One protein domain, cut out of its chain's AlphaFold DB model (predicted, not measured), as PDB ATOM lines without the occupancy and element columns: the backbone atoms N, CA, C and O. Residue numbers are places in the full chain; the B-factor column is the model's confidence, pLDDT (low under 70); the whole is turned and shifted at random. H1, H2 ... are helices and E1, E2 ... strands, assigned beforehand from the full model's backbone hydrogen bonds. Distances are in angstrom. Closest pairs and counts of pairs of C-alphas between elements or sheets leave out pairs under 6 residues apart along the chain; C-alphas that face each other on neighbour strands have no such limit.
ATOM      1  N   LYS A 225      46.450 -19.492   8.402       95.69
ATOM      2  CA  LYS A 225      47.028 -19.452   7.054       95.69
ATOM      3  C   LYS A 225      47.809 -20.728   6.722       95.69
ATOM      4  O   LYS A 225      47.661 -21.254   5.627       95.69
ATOM      5  N   SER A 226      48.675 -21.184   7.627       97.00
ATOM      6  CA  SER A 226      49.531 -22.357   7.393       97.00
ATOM      7  C   SER A 226      48.718 -23.651   7.332       97.00
ATOM      8  O   SER A 226      49.041 -24.526   6.532       97.00
ATOM      9  N   LEU A 227      47.673 -23.768   8.154       97.19
ATOM     10  CA  LEU A 227      46.749 -24.906   8.136       97.19
ATOM     11  C   LEU A 227      45.869 -24.879   6.879       97.19
ATOM     12  O   LEU A 227      45.779 -25.889   6.199       97.19
ATOM     13  N   ALA A 228      45.352 -23.708   6.493       96.88
ATOM     14  CA  ALA A 228      44.615 -23.513   5.241       96.88
ATOM     15  C   ALA A 228      45.443 -23.849   3.986       96.88
ATOM     16  O   ALA A 228      44.924 -24.410   3.029       96.88
ATOM     17  N   GLU A 229      46.740 -23.511   3.976       97.69
ATOM     18  CA  GLU A 229      47.655 -23.917   2.897       97.69
ATOM     19  C   GLU A 229      47.771 -25.442   2.818       97.69
ATOM     20  O   GLU A 229      47.813 -25.985   1.722       97.69
ATOM     21  N   SER A 230      47.847 -26.118   3.969       97.62
ATOM     22  CA  SER A 230      47.986 -27.572   4.038       97.62
ATOM     23  C   SER A 230      46.702 -28.286   3.611       97.62
ATOM     24  O   SER A 230      46.793 -29.168   2.771       97.62
ATOM     25  N   ASP A 231      45.536 -27.831   4.083       96.12
ATOM     26  CA  ASP A 231      44.201 -28.295   3.661       96.12
ATOM     27  C   ASP A 231      44.039 -28.242   2.131       96.12
ATOM     28  O   ASP A 231      43.793 -29.252   1.467       96.12
ATOM     29  N   LEU A 232      44.298 -27.073   1.533       96.75
ATOM     30  CA  LEU A 232      44.259 -26.928   0.077       96.75
ATOM     31  C   LEU A 232      45.320 -27.781  -0.625       96.75
ATOM     32  O   LEU A 232      45.043 -28.349  -1.675       96.75
ATOM     33  N   PHE A 233      46.537 -27.870  -0.085       96.94
ATOM     34  CA  PHE A 233      47.578 -28.702  -0.683       96.94
ATOM     35  C   PHE A 233      47.138 -30.167  -0.744       96.94
ATOM     36  O   PHE A 233      47.283 -30.787  -1.792       96.94
ATOM     37  N   THR A 234      46.565 -30.702   0.337       94.69
ATOM     38  CA  THR A 234      46.065 -32.082   0.376       94.69
ATOM     39  C   THR A 234      44.898 -32.307  -0.576       94.69
ATOM     40  O   THR A 234      44.842 -33.353  -1.202       94.69
ATOM     41  N   MET A 235      44.026 -31.311  -0.756       94.12
ATOM     42  CA  MET A 235      42.914 -31.382  -1.711       94.12
ATOM     43  C   MET A 235      43.384 -31.529  -3.164       94.12
ATOM     44  O   MET A 235      42.745 -32.226  -3.939       94.12
ATOM     45  N   PHE A 236      44.480 -30.868  -3.546       94.62
ATOM     46  CA  PHE A 236      44.967 -30.878  -4.931       94.62
ATOM     47  C   PHE A 236      46.036 -31.936  -5.210       94.62
ATOM     48  O   PHE A 236      46.258 -32.268  -6.370       94.62
ATOM     49  N   ALA A 237      46.715 -32.450  -4.182       93.31
ATOM     50  CA  ALA A 237      47.817 -33.397  -4.356       93.31
ATOM     51  C   ALA A 237      47.394 -34.738  -4.971       93.31
ATOM     52  O   ALA A 237      48.221 -35.377  -5.618       93.31
ATOM     53  N   ASP A 238      46.130 -35.132  -4.807       88.12
ATOM     54  CA  ASP A 238      45.593 -36.364  -5.397       88.12
ATOM     55  C   ASP A 238      45.224 -36.190  -6.881       88.12
ATOM     56  O   ASP A 238      45.341 -37.132  -7.664       88.12
ATOM     57  N   ASP A 239      44.819 -34.980  -7.277       91.75
ATOM     58  CA  ASP A 239      44.363 -34.679  -8.640       91.75
ATOM     59  C   ASP A 239      45.498 -34.200  -9.561       91.75
ATOM     60  O   ASP A 239      45.404 -34.311 -10.787       91.75
ATOM     61  N   TYR A 240      46.571 -33.640  -8.993       91.12
ATOM     62  CA  TYR A 240      47.641 -32.993  -9.750       91.12
ATOM     63  C   TYR A 240      49.030 -33.428  -9.274       91.12
ATOM     64  O   TYR A 240      49.467 -33.072  -8.180       91.12
ATOM     65  N   GLU A 241      49.781 -34.095 -10.156       87.50
ATOM     66  CA  GLU A 241      51.179 -34.480  -9.898       87.50
ATOM     67  C   GLU A 241      52.101 -33.263  -9.720       87.50
ATOM     68  O   GLU A 241      53.011 -33.270  -8.889       87.50
ATOM     69  N   GLU A 242      51.864 -32.195 -10.488       92.56
ATOM     70  CA  GLU A 242      52.616 -30.949 -10.389       92.56
ATOM     71  C   GLU A 242      51.673 -29.754 -10.237       92.56
ATOM     72  O   GLU A 242      50.894 -29.426 -11.129       92.56
ATOM     73  N   PHE A 243      51.806 -29.023  -9.133       95.44
ATOM     74  CA  PHE A 243      51.123 -27.750  -8.944       95.44
ATOM     75  C   PHE A 243      51.911 -26.827  -8.016       95.44
ATOM     76  O   PHE A 243      52.835 -27.225  -7.307       95.44
ATOM     77  N   THR A 244      51.537 -25.551  -8.019       95.94
ATOM     78  CA  THR A 244      52.032 -24.578  -7.041       95.94
ATOM     79  C   THR A 244      50.866 -23.970  -6.296       95.94
ATOM     80  O   THR A 244      49.829 -23.700  -6.890       95.94
ATOM     81  N   LEU A 245      51.053 -23.704  -5.006       96.88
ATOM     82  CA  LEU A 245      50.090 -22.981  -4.190       96.88
ATOM     83  C   LEU A 245      50.793 -21.780  -3.556       96.88
ATOM     84  O   LEU A 245      51.706 -21.934  -2.745       96.88
ATOM     85  N   THR A 246      50.402 -20.571  -3.957       97.19
ATOM     86  CA  THR A 246      51.037 -19.324  -3.501       97.19
ATOM     87  C   THR A 246      50.039 -18.464  -2.749       97.19
ATOM     88  O   THR A 246      49.012 -18.090  -3.298       97.19
ATOM     89  N   TYR A 247      50.330 -18.094  -1.505       97.81
ATOM     90  CA  TYR A 247      49.447 -17.211  -0.741       97.81
ATOM     91  C   TYR A 247      49.364 -15.808  -1.360       97.81
ATOM     92  O   TYR A 247      50.393 -15.157  -1.542       97.81
ATOM     93  N   VAL A 248      48.149 -15.316  -1.614       97.81
ATOM     94  CA  VAL A 248      47.911 -13.991  -2.224       97.81
ATOM     95  C   VAL A 248      47.217 -13.002  -1.289       97.81
ATOM     96  O   VAL A 248      47.225 -11.799  -1.545       97.81
ATOM     97  N   GLY A 249      46.655 -13.467  -0.172       96.56
ATOM     98  CA  GLY A 249      46.158 -12.580   0.874       96.56
ATOM     99  C   GLY A 249      45.017 -13.159   1.691       96.56
ATOM    100  O   GLY A 249      44.669 -14.327   1.583       96.56
ATOM    101  N   GLN A 250      44.426 -12.304   2.519       96.44
ATOM    102  CA  GLN A 250      43.225 -12.604   3.289       96.44
ATOM    103  C   GLN A 250      42.142 -11.590   2.927       96.44
ATOM    104  O   GLN A 250      42.445 -10.413   2.692       96.44
ATOM    105  N   ARG A 251      40.886 -12.026   2.867       95.81
ATOM    106  CA  ARG A 251      39.726 -11.152   2.662       95.81
ATOM    107  C   ARG A 251      38.620 -11.511   3.633       95.81
ATOM    108  O   ARG A 251      38.470 -12.666   4.016       95.81
ATOM    109  N   SER A 252      37.847 -10.501   4.007       94.50
ATOM    110  CA  SER A 252      36.606 -10.698   4.740       94.50
ATOM    111  C   SER A 252      35.440 -10.586   3.770       94.50
ATOM    112  O   SER A 252      35.404  -9.658   2.963       94.50
ATOM    113  N   ALA A 253      34.496 -11.514   3.852       92.88
ATOM    114  CA  ALA A 253      33.265 -11.474   3.077       92.88
ATOM    115  C   ALA A 253      32.095 -11.914   3.957       92.88
ATOM    116  O   ALA A 253      32.276 -12.669   4.915       92.88
ATOM    117  N   THR A 254      30.902 -11.400   3.661       89.88
ATOM    118  CA  THR A 254      29.688 -11.878   4.326       89.88
ATOM    119  C   THR A 254      29.284 -13.188   3.669       89.88
ATOM    120  O   THR A 254      29.093 -13.215   2.459       89.88
ATOM    121  N   TYR A 255      29.166 -14.244   4.462       86.94
ATOM    122  CA  TYR A 255      28.701 -15.556   4.033       86.94
ATOM    123  C   TYR A 255      27.687 -16.060   5.057       86.94
ATOM    124  O   TYR A 255      27.939 -15.961   6.262       86.94
ATOM    125  N   GLN A 256      26.519 -16.510   4.590       84.88
ATOM    126  CA  GLN A 256      25.389 -16.915   5.442       84.88
ATOM    127  C   GLN A 256      25.056 -15.885   6.546       84.88
ATOM    128  O   GLN A 256      24.862 -16.215   7.714       84.88
ATOM    129  N   GLY A 257      25.041 -14.597   6.186       85.94
ATOM    130  CA  GLY A 257      24.680 -13.497   7.092       85.94
ATOM    131  C   GLY A 257      25.745 -13.093   8.122       85.94
ATOM    132  O   GLY A 257      25.509 -12.164   8.893       85.94
ATOM    133  N   ALA A 258      26.923 -13.725   8.131       89.62
ATOM    134  CA  ALA A 258      28.013 -13.401   9.050       89.62
ATOM    135  C   ALA A 258      29.283 -12.967   8.306       89.62
ATOM    136  O   ALA A 258      29.614 -13.498   7.248       89.62
ATOM    137  N   LEU A 259      30.029 -12.018   8.881       90.88
ATOM    138  CA  LEU A 259      31.343 -11.636   8.365       90.88
ATOM    139  C   LEU A 259      32.362 -12.744   8.672       90.88
ATOM    140  O   LEU A 259      32.716 -12.969   9.831       90.88
ATOM    141  N   GLN A 260      32.846 -13.407   7.627       93.38
ATOM    142  CA  GLN A 260      33.821 -14.492   7.690       93.38
ATOM    143  C   GLN A 260      35.161 -14.053   7.098       93.38
ATOM    144  O   GLN A 260      35.232 -13.101   6.321       93.38
ATOM    145  N   GLN A 261      36.233 -14.747   7.474       95.00
ATOM    146  CA  GLN A 261      37.572 -14.588   6.915       95.00
ATOM    147  C   GLN A 261      37.884 -15.721   5.941       95.00
ATOM    148  O   GLN A 261      37.566 -16.878   6.202       95.00
ATOM    149  N   PHE A 262      38.567 -15.381   4.855       96.69
ATOM    150  CA  PHE A 262      39.024 -16.317   3.837       96.69
ATOM    151  C   PHE A 262      40.508 -16.095   3.576       96.69
ATOM    152  O   PHE A 262      40.943 -14.956   3.369       96.69
ATOM    153  N   HIS A 263      41.281 -17.177   3.577       97.75
ATOM    154  CA  HIS A 263      42.657 -17.168   3.100       97.75
ATOM    155  C   HIS A 263      42.661 -17.499   1.613       97.75
ATOM    156  O   HIS A 263      42.016 -18.445   1.176       97.75
ATOM    157  N   LEU A 264      43.362 -16.684   0.836       98.31
ATOM    158  CA  LEU A 264      43.369 -16.760  -0.614       98.31
ATOM    159  C   LEU A 264      44.743 -17.195  -1.097       98.31
ATOM    160  O   LEU A 264      45.777 -16.669  -0.663       98.31
ATOM    161  N   PHE A 265      44.729 -18.123  -2.040       98.38
ATOM    162  CA  PHE A 265      45.906 -18.686  -2.669       98.38
ATOM    163  C   PHE A 265      45.757 -18.628  -4.186       98.38
ATOM    164  O   PHE A 265      44.664 -18.487  -4.721       98.38
ATOM    165  N   LYS A 266      46.880 -18.718  -4.880       97.94
ATOM    166  CA  LYS A 266      46.961 -18.879  -6.321       97.94
ATOM    167  C   LYS A 266      47.436 -20.294  -6.600       97.94
ATOM    168  O   LYS A 266      48.544 -20.637  -6.180       97.94
ATOM    169  N   LEU A 267      46.601 -21.079  -7.268       97.56
ATOM    170  CA  LEU A 267      46.940 -22.408  -7.757       97.56
ATOM    171  C   LEU A 267      47.504 -22.281  -9.167       97.56
ATOM    172  O   LEU A 267      46.826 -21.762 -10.044       97.56
ATOM    173  N   GLY A 268      48.743 -22.717  -9.370       96.62
ATOM    174  CA  GLY A 268      49.385 -22.742 -10.682       96.62
ATOM    175  C   GLY A 268      49.530 -24.168 -11.194       96.62
ATOM    176  O   GLY A 268      50.399 -24.898 -10.706       96.62
ATOM    177  N   LEU A 269      48.740 -24.521 -12.202       94.62
ATOM    178  CA  LEU A 269      48.744 -25.822 -12.872       94.62
ATOM    179  C   LEU A 269      49.585 -25.771 -14.156       94.62
ATOM    180  O   LEU A 269      49.642 -24.712 -14.788       94.62
ATOM    181  N   PRO A 270      50.249 -26.868 -14.555       91.56
ATOM    182  CA  PRO A 270      50.928 -26.942 -15.844       91.56
ATOM    183  C   PRO A 270      49.915 -26.779 -16.987       91.56
ATOM    184  O   PRO A 270      48.838 -27.370 -16.971       91.56
ATOM    185  N   GLY A 271      50.250 -25.935 -17.958       85.38
ATOM    186  CA  GLY A 271      49.499 -25.708 -19.191       85.38
ATOM    187  C   GLY A 271      50.309 -26.097 -20.431       85.38
ATOM    188  O   GLY A 271      51.382 -26.698 -20.337       85.38
ATOM    189  N   GLU A 272      49.797 -25.746 -21.611       82.06
ATOM    190  CA  GLU A 272      50.483 -26.004 -22.881       82.06
ATOM    191  C   GLU A 272      51.767 -25.164 -23.018       82.06
ATOM    192  O   GLU A 272      51.881 -24.062 -22.479       82.06
ATOM    193  N   GLU A 273      52.759 -25.707 -23.731       81.81
ATOM    194  CA  GLU A 273      54.028 -25.028 -24.053       81.81
ATOM    195  C   GLU A 273      54.803 -24.473 -22.835       81.81
ATOM    196  O   GLU A 273      55.558 -23.506 -22.943       81.81
ATOM    197  N   GLY A 274      54.642 -25.085 -21.656       75.44
ATOM    198  CA  GLY A 274      55.330 -24.669 -20.428       75.44
ATOM    199  C   GLY A 274      54.742 -23.419 -19.763       75.44
ATOM    200  O   GLY A 274      55.330 -22.900 -18.811       75.44
ATOM    201  N   GLN A 275      53.588 -22.933 -20.228       83.62
ATOM    202  CA  GLN A 275      52.818 -21.918 -19.510       83.62
ATOM    203  C   GLN A 275      52.143 -22.542 -18.281       83.62
ATOM    204  O   GLN A 275      51.924 -23.750 -18.231       83.62
ATOM    205  N   ARG A 276      51.817 -21.731 -17.266       86.88
ATOM    206  CA  ARG A 276      50.997 -22.179 -16.131       86.88
ATOM    207  C   ARG A 276      49.633 -21.517 -16.190       86.88
ATOM    208  O   ARG A 276      49.551 -20.295 -16.309       86.88
ATOM    209  N   ASN A 277      48.586 -22.318 -16.045       93.25
ATOM    210  CA  ASN A 277      47.245 -21.808 -15.810       93.25
ATOM    211  C   ASN A 277      47.116 -21.485 -14.323       93.25
ATOM    212  O   ASN A 277      47.373 -22.336 -13.469       93.25
ATOM    213  N   GLU A 278      46.773 -20.239 -14.012       96.69
ATOM    214  CA  GLU A 278      46.688 -19.755 -12.638       96.69
ATOM    215  C   GLU A 278      45.231 -19.514 -12.258       96.69
ATOM    216  O   GLU A 278      44.522 -18.829 -12.989       96.69
ATOM    217  N   TYR A 279      44.803 -20.014 -11.101       97.56
ATOM    218  CA  TYR A 279      43.430 -19.891 -10.602       97.56
ATOM    219  C   TYR A 279      43.410 -19.406  -9.152       97.56
ATOM    220  O   TYR A 279      44.365 -19.615  -8.394       97.56
ATOM    221  N   LEU A 280      42.325 -18.736  -8.756       98.25
ATOM    222  CA  LEU A 280      42.112 -18.363  -7.361       98.25
ATOM    223  C   LEU A 280      41.686 -19.604  -6.571       98.25
ATOM    224  O   LEU A 280      40.673 -20.218  -6.887       98.25
ATOM    225  N   CYS A 281      42.400 -19.910  -5.495       97.75
ATOM    226  CA  CYS A 281      41.951 -20.842  -4.470       97.75
ATOM    227  C   CYS A 281      41.517 -20.093  -3.218       97.75
ATOM    228  O   CYS A 281      42.150 -19.126  -2.780       97.75
ATOM    229  N   VAL A 282      40.431 -20.569  -2.632       97.88
ATOM    230  CA  VAL A 282      39.799 -20.006  -1.448       97.88
ATOM    231  C   VAL A 282      39.867 -21.060  -0.358       97.88
ATOM    232  O   VAL A 282      39.530 -22.206  -0.604       97.88
ATOM    233  N   ALA A 283      40.301 -20.678   0.839       97.25
ATOM    234  CA  ALA A 283      40.238 -21.505   2.036       97.25
ATOM    235  C   ALA A 283      39.423 -20.779   3.109       97.25
ATOM    236  O   ALA A 283      39.693 -19.610   3.423       97.25
ATOM    237  N   GLY A 284      38.411 -21.451   3.651       94.75
ATOM    238  CA  GLY A 284      37.450 -20.878   4.595       94.75
ATOM    239  C   GLY A 284      36.040 -21.442   4.397       94.75
ATOM    240  O   GLY A 284      35.879 -22.438   3.702       94.75
ATOM    241  N   PRO A 285      34.999 -20.835   4.988       93.75
ATOM    242  CA  PRO A 285      35.043 -19.650   5.841       93.75
ATOM    243  C   PRO A 285      35.684 -19.928   7.205       93.75
ATOM    244  O   PRO A 285      35.512 -20.995   7.787       93.75
ATOM    245  N   TYR A 286      36.371 -18.927   7.750       92.25
ATOM    246  CA  TYR A 286      36.924 -18.952   9.101       92.25
ATOM    247  C   TYR A 286      36.350 -17.817   9.942       92.25
ATOM    248  O   TYR A 286      36.322 -16.656   9.522       92.25
ATOM    249  N   LYS A 287      35.939 -18.128  11.173       85.31
ATOM    250  CA  LYS A 287      35.373 -17.124  12.073       85.31
ATOM    251  C   LYS A 287      36.435 -16.095  12.469       85.31
ATOM    252  O   LYS A 287      37.498 -16.429  12.992       85.31
ATOM    253  N   SER A 288      36.127 -14.817  12.251       77.50
ATOM    254  CA  SER A 288      37.040 -13.717  12.573       77.50
ATOM    255  C   SER A 288      37.358 -13.678  14.073       77.50
ATOM    256  O   SER A 288      36.449 -13.677  14.904       77.50
ATOM    257  N   GLY A 289      38.646 -13.644  14.427       71.94
ATOM    258  CA  GLY A 289      39.100 -13.578  15.822       71.94
ATOM    259  C   GLY A 289      38.868 -14.852  16.646       71.94
ATOM    260  O   GLY A 289      39.000 -14.807  17.870       71.94
ATOM    261  N   ALA A 290      38.520 -15.978  16.013       77.12
ATOM    262  CA  ALA A 290      38.389 -17.247  16.715       77.12
ATOM    263  C   ALA A 290      39.730 -17.684  17.323       77.12
ATOM    264  O   ALA A 290      40.785 -17.615  16.686       77.12
ATOM    265  N   LYS A 291      39.675 -18.120  18.586       76.69
ATOM    266  CA  LYS A 291      40.820 -18.740  19.265       76.69
ATOM    267  C   LYS A 291      41.075 -20.144  18.724       76.69
ATOM    268  O   LYS A 291      42.226 -20.519  18.527       76.69
ATOM    269  N   GLU A 292      39.994 -20.873  18.473       82.44
ATOM    270  CA  GLU A 292      40.009 -22.204  17.883       82.44
ATOM    271  C   GLU A 292      40.377 -22.138  16.400       82.44
ATOM    272  O   GLU A 292      39.964 -21.217  15.685       82.44
ATOM    273  N   LYS A 293      41.196 -23.093  15.957       86.75
ATOM    274  CA  LYS A 293      41.576 -23.237  14.553       86.75
ATOM    275  C   LYS A 293      40.555 -24.116  13.860       86.75
ATOM    276  O   LYS A 293      40.221 -25.183  14.353       86.75
ATOM    277  N   VAL A 294      40.084 -23.654  12.711       87.25
ATOM    278  CA  VAL A 294      39.232 -24.457  11.836       87.25
ATOM    279  C   VAL A 294      40.156 -25.121  10.829       87.25
ATOM    280  O   VAL A 294      40.831 -24.419  10.080       87.25
ATOM    281  N   LEU A 295      40.240 -26.447  10.847       87.62
ATOM    282  CA  LEU A 295      41.209 -27.176  10.024       87.62
ATOM    283  C   LEU A 295      40.749 -27.269   8.570       87.62
ATOM    284  O   LEU A 295      41.512 -26.929   7.672       87.62
ATOM    285  N   TYR A 296      39.472 -27.595   8.373       90.19
ATOM    286  CA  TYR A 296      38.863 -27.804   7.063       90.19
ATOM    287  C   TYR A 296      37.820 -26.723   6.787       90.19
ATOM    288  O   TYR A 296      36.829 -26.581   7.511       90.19
ATOM    289  N   GLY A 297      38.062 -25.904   5.764       84.69
ATOM    290  CA  GLY A 297      37.111 -24.875   5.357       84.69
ATOM    291  C   GLY A 297      35.946 -25.484   4.579       84.69
ATOM    292  O   GLY A 297      36.169 -26.126   3.559       84.69
ATOM    293  N   LYS A 298      34.694 -25.240   5.002       89.44
ATOM    294  CA  LYS A 298      33.497 -25.754   4.291       89.44
ATOM    295  C   LYS A 298      33.467 -25.340   2.810       89.44
ATOM    296  O   LYS A 298      32.945 -26.063   1.975       89.44
ATOM    297  N   LEU A 299      34.022 -24.170   2.501       93.62
ATOM    298  CA  LEU A 299      34.135 -23.619   1.154       93.62
ATOM    299  C   LEU A 299      35.583 -23.594   0.657       93.62
ATOM    300  O   LEU A 299      35.915 -22.759  -0.186       93.62
ATOM    301  N   SER A 300      36.464 -24.443   1.188       95.31
ATOM    302  CA  SER A 300      37.794 -24.608   0.610       95.31
ATOM    303  C   SER A 300      37.660 -25.145  -0.825       95.31
ATOM    304  O   SER A 300      36.891 -26.071  -1.066       95.31
ATOM    305  N   GLY A 301      38.361 -24.545  -1.789       95.69
ATOM    306  CA  GLY A 301      38.277 -24.959  -3.190       95.69
ATOM    307  C   GLY A 301      38.945 -24.005  -4.177       95.69
ATOM    308  O   GLY A 301      39.614 -23.041  -3.793       95.69
ATOM    309  N   VAL A 302      38.758 -24.285  -5.468       96.31
ATOM    310  CA  VAL A 302      39.277 -23.497  -6.595       96.31
ATOM    311  C   VAL A 302      38.138 -22.810  -7.348       96.31
ATOM    312  O   VAL A 302      37.078 -23.391  -7.562       96.31
ATOM    313  N   TYR A 303      38.366 -21.567  -7.761       96.81
ATOM    314  CA  TYR A 303      37.518 -20.841  -8.697       96.81
ATOM    315  C   TYR A 303      38.062 -21.035 -10.117       96.81
ATOM    316  O   TYR A 303      39.082 -20.447 -10.477       96.81
ATOM    317  N   GLY A 304      37.409 -21.914 -10.882       93.69
ATOM    318  CA  GLY A 304      37.876 -22.377 -12.194       93.69
ATOM    319  C   GLY A 304      37.361 -21.589 -13.406       93.69
ATOM    320  O   GLY A 304      37.876 -21.787 -14.502       93.69
ATOM    321  N   ASP A 305      36.378 -20.699 -13.232       93.50
ATOM    322  CA  ASP A 305      35.701 -20.013 -14.349       93.50
ATOM    323  C   ASP A 305      36.575 -18.978 -15.068       93.50
ATOM    324  O   ASP A 305      36.377 -18.708 -16.253       93.50
ATOM    325  N   GLU A 306      37.540 -18.374 -14.373       94.38
ATOM    326  CA  GLU A 306      38.515 -17.474 -14.986       94.38
ATOM    327  C   GLU A 306      39.898 -17.587 -14.343       94.38
ATOM    328  O   GLU A 306      40.057 -17.967 -13.181       94.38
ATOM    329  N   THR A 307      40.917 -17.206 -15.112       95.88
ATOM    330  CA  THR A 307      42.296 -17.146 -14.632       95.88
ATOM    331  C   THR A 307      42.456 -16.104 -13.529       95.88
ATOM    332  O   THR A 307      41.836 -15.037 -13.554       95.88
ATOM    333  N   PHE A 308      43.353 -16.371 -12.589       97.25
ATOM    334  CA  PHE A 308      43.704 -15.478 -11.497       97.25
ATOM    335  C   PHE A 308      44.114 -14.086 -12.005       97.25
ATOM    336  O   PHE A 308      45.032 -13.949 -12.813       97.25
ATOM    337  N   ASP A 309      43.480 -13.040 -11.468       96.31
ATOM    338  CA  ASP A 309      43.853 -11.649 -11.731       96.31
ATOM    339  C   ASP A 309      44.037 -10.905 -10.395       96.31
ATOM    340  O   ASP A 309      43.063 -10.685  -9.661       96.31
ATOM    341  N   PRO A 310      45.263 -10.442 -10.067       95.06
ATOM    342  CA  PRO A 310      45.530  -9.759  -8.806       95.06
ATOM    343  C   PRO A 310      44.703  -8.476  -8.616       95.06
ATOM    344  O   PRO A 310      44.481  -8.051  -7.480       95.06
ATOM    345  N   LYS A 311      44.216  -7.861  -9.703       96.56
ATOM    346  CA  LYS A 311      43.356  -6.670  -9.660       96.56
ATOM    347  C   LYS A 311      41.888  -7.015  -9.408       96.56
ATOM    348  O   LYS A 311      41.145  -6.153  -8.941       96.56
ATOM    349  N   LYS A 312      41.472  -8.259  -9.668       96.31
ATOM    350  CA  LYS A 312      40.085  -8.729  -9.531       96.31
ATOM    351  C   LYS A 312      39.863  -9.704  -8.379       96.31
ATOM    352  O   LYS A 312      38.731 -10.127  -8.198       96.31
ATOM    353  N   ILE A 313      40.860  -9.991  -7.535       95.94
ATOM    354  CA  ILE A 313      40.758 -10.956  -6.413       95.94
ATOM    355  C   ILE A 313      39.448 -10.841  -5.613       95.94
ATOM    356  O   ILE A 313      38.833 -11.842  -5.267       95.94
ATOM    357  N   THR A 314      38.998  -9.620  -5.303       95.81
ATOM    358  CA  THR A 314      37.759  -9.417  -4.527       95.81
ATOM    359  C   THR A 314      36.504  -9.767  -5.335       95.81
ATOM    360  O   THR A 314      35.543 -10.289  -4.778       95.81
ATOM    361  N   GLN A 315      36.511  -9.491  -6.641       96.81
ATOM    362  CA  GLN A 315      35.436  -9.877  -7.559       96.81
ATOM    363  C   GLN A 315      35.426 -11.396  -7.765       96.81
ATOM    364  O   GLN A 315      34.365 -11.998  -7.664       96.81
ATOM    365  N   GLN A 316      36.602 -12.005  -7.938       97.50
ATOM    366  CA  GLN A 316      36.786 -13.454  -8.060       97.50
ATOM    367  C   GLN A 316      36.296 -14.205  -6.821       97.50
ATOM    368  O   GLN A 316      35.517 -15.144  -6.940       97.50
ATOM    369  N   LEU A 317      36.659 -13.743  -5.618       97.12
ATOM    370  CA  LEU A 317      36.133 -14.310  -4.376       97.12
ATOM    371  C   LEU A 317      34.605 -14.197  -4.311       97.12
ATOM    372  O   LEU A 317      33.938 -15.142  -3.910       97.12
ATOM    373  N   LYS A 318      34.037 -13.049  -4.694       95.81
ATOM    374  CA  LYS A 318      32.581 -12.873  -4.688       95.81
ATOM    375  C   LYS A 318      31.894 -13.844  -5.653       95.81
ATOM    376  O   LYS A 318      30.900 -14.441  -5.262       95.81
ATOM    377  N   ALA A 319      32.420 -13.996  -6.868       96.19
ATOM    378  CA  ALA A 319      31.889 -14.926  -7.861       96.19
ATOM    379  C   ALA A 319      31.958 -16.378  -7.362       96.19
ATOM    380  O   ALA A 319      30.951 -17.076  -7.397       96.19
ATOM    381  N   TYR A 320      33.093 -16.785  -6.787       96.44
ATOM    382  CA  TYR A 320      33.254 -18.099  -6.158       96.44
ATOM    383  C   TYR A 320      32.206 -18.371  -5.070       96.44
ATOM    384  O   TYR A 320      31.565 -19.417  -5.065       96.44
ATOM    385  N   LEU A 321      32.004 -17.423  -4.147       94.88
ATOM    386  CA  LEU A 321      31.022 -17.592  -3.070       94.88
ATOM    387  C   LEU A 321      29.591 -17.698  -3.613       94.88
ATOM    388  O   LEU A 321      28.815 -18.498  -3.106       94.88
ATOM    389  N   GLN A 322      29.261 -16.945  -4.665       93.25
ATOM    390  CA  GLN A 322      27.953 -17.024  -5.320       93.25
ATOM    391  C   GLN A 322      27.707 -18.385  -5.983       93.25
ATOM    392  O   GLN A 322      26.593 -18.886  -5.903       93.25
ATOM    393  N   GLN A 323      28.729 -18.990  -6.600       92.06
ATOM    394  CA  GLN A 323      28.625 -20.345  -7.159       92.06
ATOM    395  C   GLN A 323      28.354 -21.386  -6.069       92.06
ATOM    396  O   GLN A 323      27.508 -22.259  -6.232       92.06
ATOM    397  N   LYS A 324      29.042 -21.274  -4.928       89.81
ATOM    398  CA  LYS A 324      28.845 -22.203  -3.811       89.81
ATOM    399  C   LYS A 324      27.480 -22.065  -3.147       89.81
ATOM    400  O   LYS A 324      26.927 -23.079  -2.743       89.81
ATOM    401  N   ASP A 325      26.926 -20.855  -3.082       84.44
ATOM    402  CA  ASP A 325      25.548 -20.655  -2.626       84.44
ATOM    403  C   ASP A 325      24.536 -21.328  -3.578       84.44
ATOM    404  O   ASP A 325      23.573 -21.916  -3.101       84.44
ATOM    405  N   SER A 326      24.757 -21.299  -4.902       78.56
ATOM    406  CA  SER A 326      23.844 -21.934  -5.871       78.56
ATOM    407  C   SER A 326      23.936 -23.460  -5.937       78.56
ATOM    408  O   SER A 326      22.963 -24.096  -6.324       78.56
ATOM    409  N   ASP A 327      25.079 -24.050  -5.578       74.19
ATOM    410  CA  ASP A 327      25.258 -25.511  -5.546       74.19
ATOM    411  C   ASP A 327      24.597 -26.161  -4.307       74.19
ATOM    412  O   ASP A 327      24.419 -27.379  -4.270       74.19
ATOM    413  N   GLU A 328      24.272 -25.368  -3.274       60.50
ATOM    414  CA  GLU A 328      23.624 -25.826  -2.033       60.50
ATOM    415  C   GLU A 328      22.075 -25.717  -2.061       60.50
ATOM    416  O   GLU A 328      21.437 -26.168  -1.104       60.50
ATOM    417  N   GLU A 329      21.469 -25.152  -3.121       51.00
ATOM    418  CA  GLU A 329      20.002 -25.033  -3.331       51.00
ATOM    419  C   GLU A 329      19.393 -26.198  -4.135       51.00
ATOM    420  O   GLU A 329      18.301 -26.673  -3.735       51.00
TER     421      GLU A 329
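Overview. This is residues 225 to 329 of the 329 residues of an uncharacterized protein of Chitinophagaceae bacterium (UniProt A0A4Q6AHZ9). A strongly twisted sheet of three long strands, E1, E2 and E3, with the short E4 at one edge, sits between two helices: the sheet curls round H2 on one face, and H1 packs slantwise on the other. The longest axis follows the hairpin of E2 and E3, from the turn near Glu 273 to the loop near Lys 291. The printed part has 105 residues with two named helices and four named strands, in the order H1, E1, E2, E3, E4, H2; the sheet runs E1, E2, E3, E4, antiparallel throughout, and the class is mixed, helices and strands. The whole is compact, with a radius of gyration of the C-alphas of 13.6 A, and elongated, spanning 44 by 27 by 25 A.

Arrangement. The sheet is a meander, each strand the antiparallel neighbour of the one before: E1, residues 244 to 255, E2, residues 258 to 270, E3, residues 276 to 287, and E4, residues 301 to 303. In the hairpin E1 and E2, N 246 and O 266 are 2.9 A apart, within hydrogen-bond range, and E1 bends by 75 degrees at residue 252. In the hairpin E2 and E3, N 265 and O 281 are within range at 2.9 A. In the hairpin E3 and E4, N 303 and O 280 are within range at 2.8 A. H1, residues 225 to 237, is on the sheet at a height of 8.0 A; it lies over E2 and only just over E3, with 3 of its C-alphas falling there. It runs slantwise to the strands, at 45 degrees to E2 on the local plane. The closest C-alphas of H1 and E3 are those of Ala 228 and Ala 283, 5.8 A apart. H2, residues 313 to 327, is on the opposite face, and its closest C-alphas with E4 are those of Tyr 320 and Tyr 303, 5.7 A apart. H1 and H2 are apart, and the layers are three, a helix on each face of the sheet. In H1 and H2 every O i to N i+4 pair is within hydrogen-bond range.

Along the chain. From first to last C-alpha, E2 measures 36.4 A, E3 32.6 A, E1 27.4 A and E4 6.9 A; H1 measures 18.0 A and H2 21.3 A. H1 begins at C-alpha 225 (47.028, -19.452, 7.054). E2 ends at C-alpha 270 (50.928, -26.942, -15.844). H2 ends at C-alpha 327 (25.258, -25.511, -5.546).

Size, cuts and confidence. The two C-alphas farthest apart are those of Glu 273 and Lys 291, at 45.7 A. The printed part has no cut and ends at residue 329, the chain's last. The link from E3 to E4, residues 288 to 300, is long. Mean pLDDT of the printed part is 91.6; residues 328 to 329 are under 70.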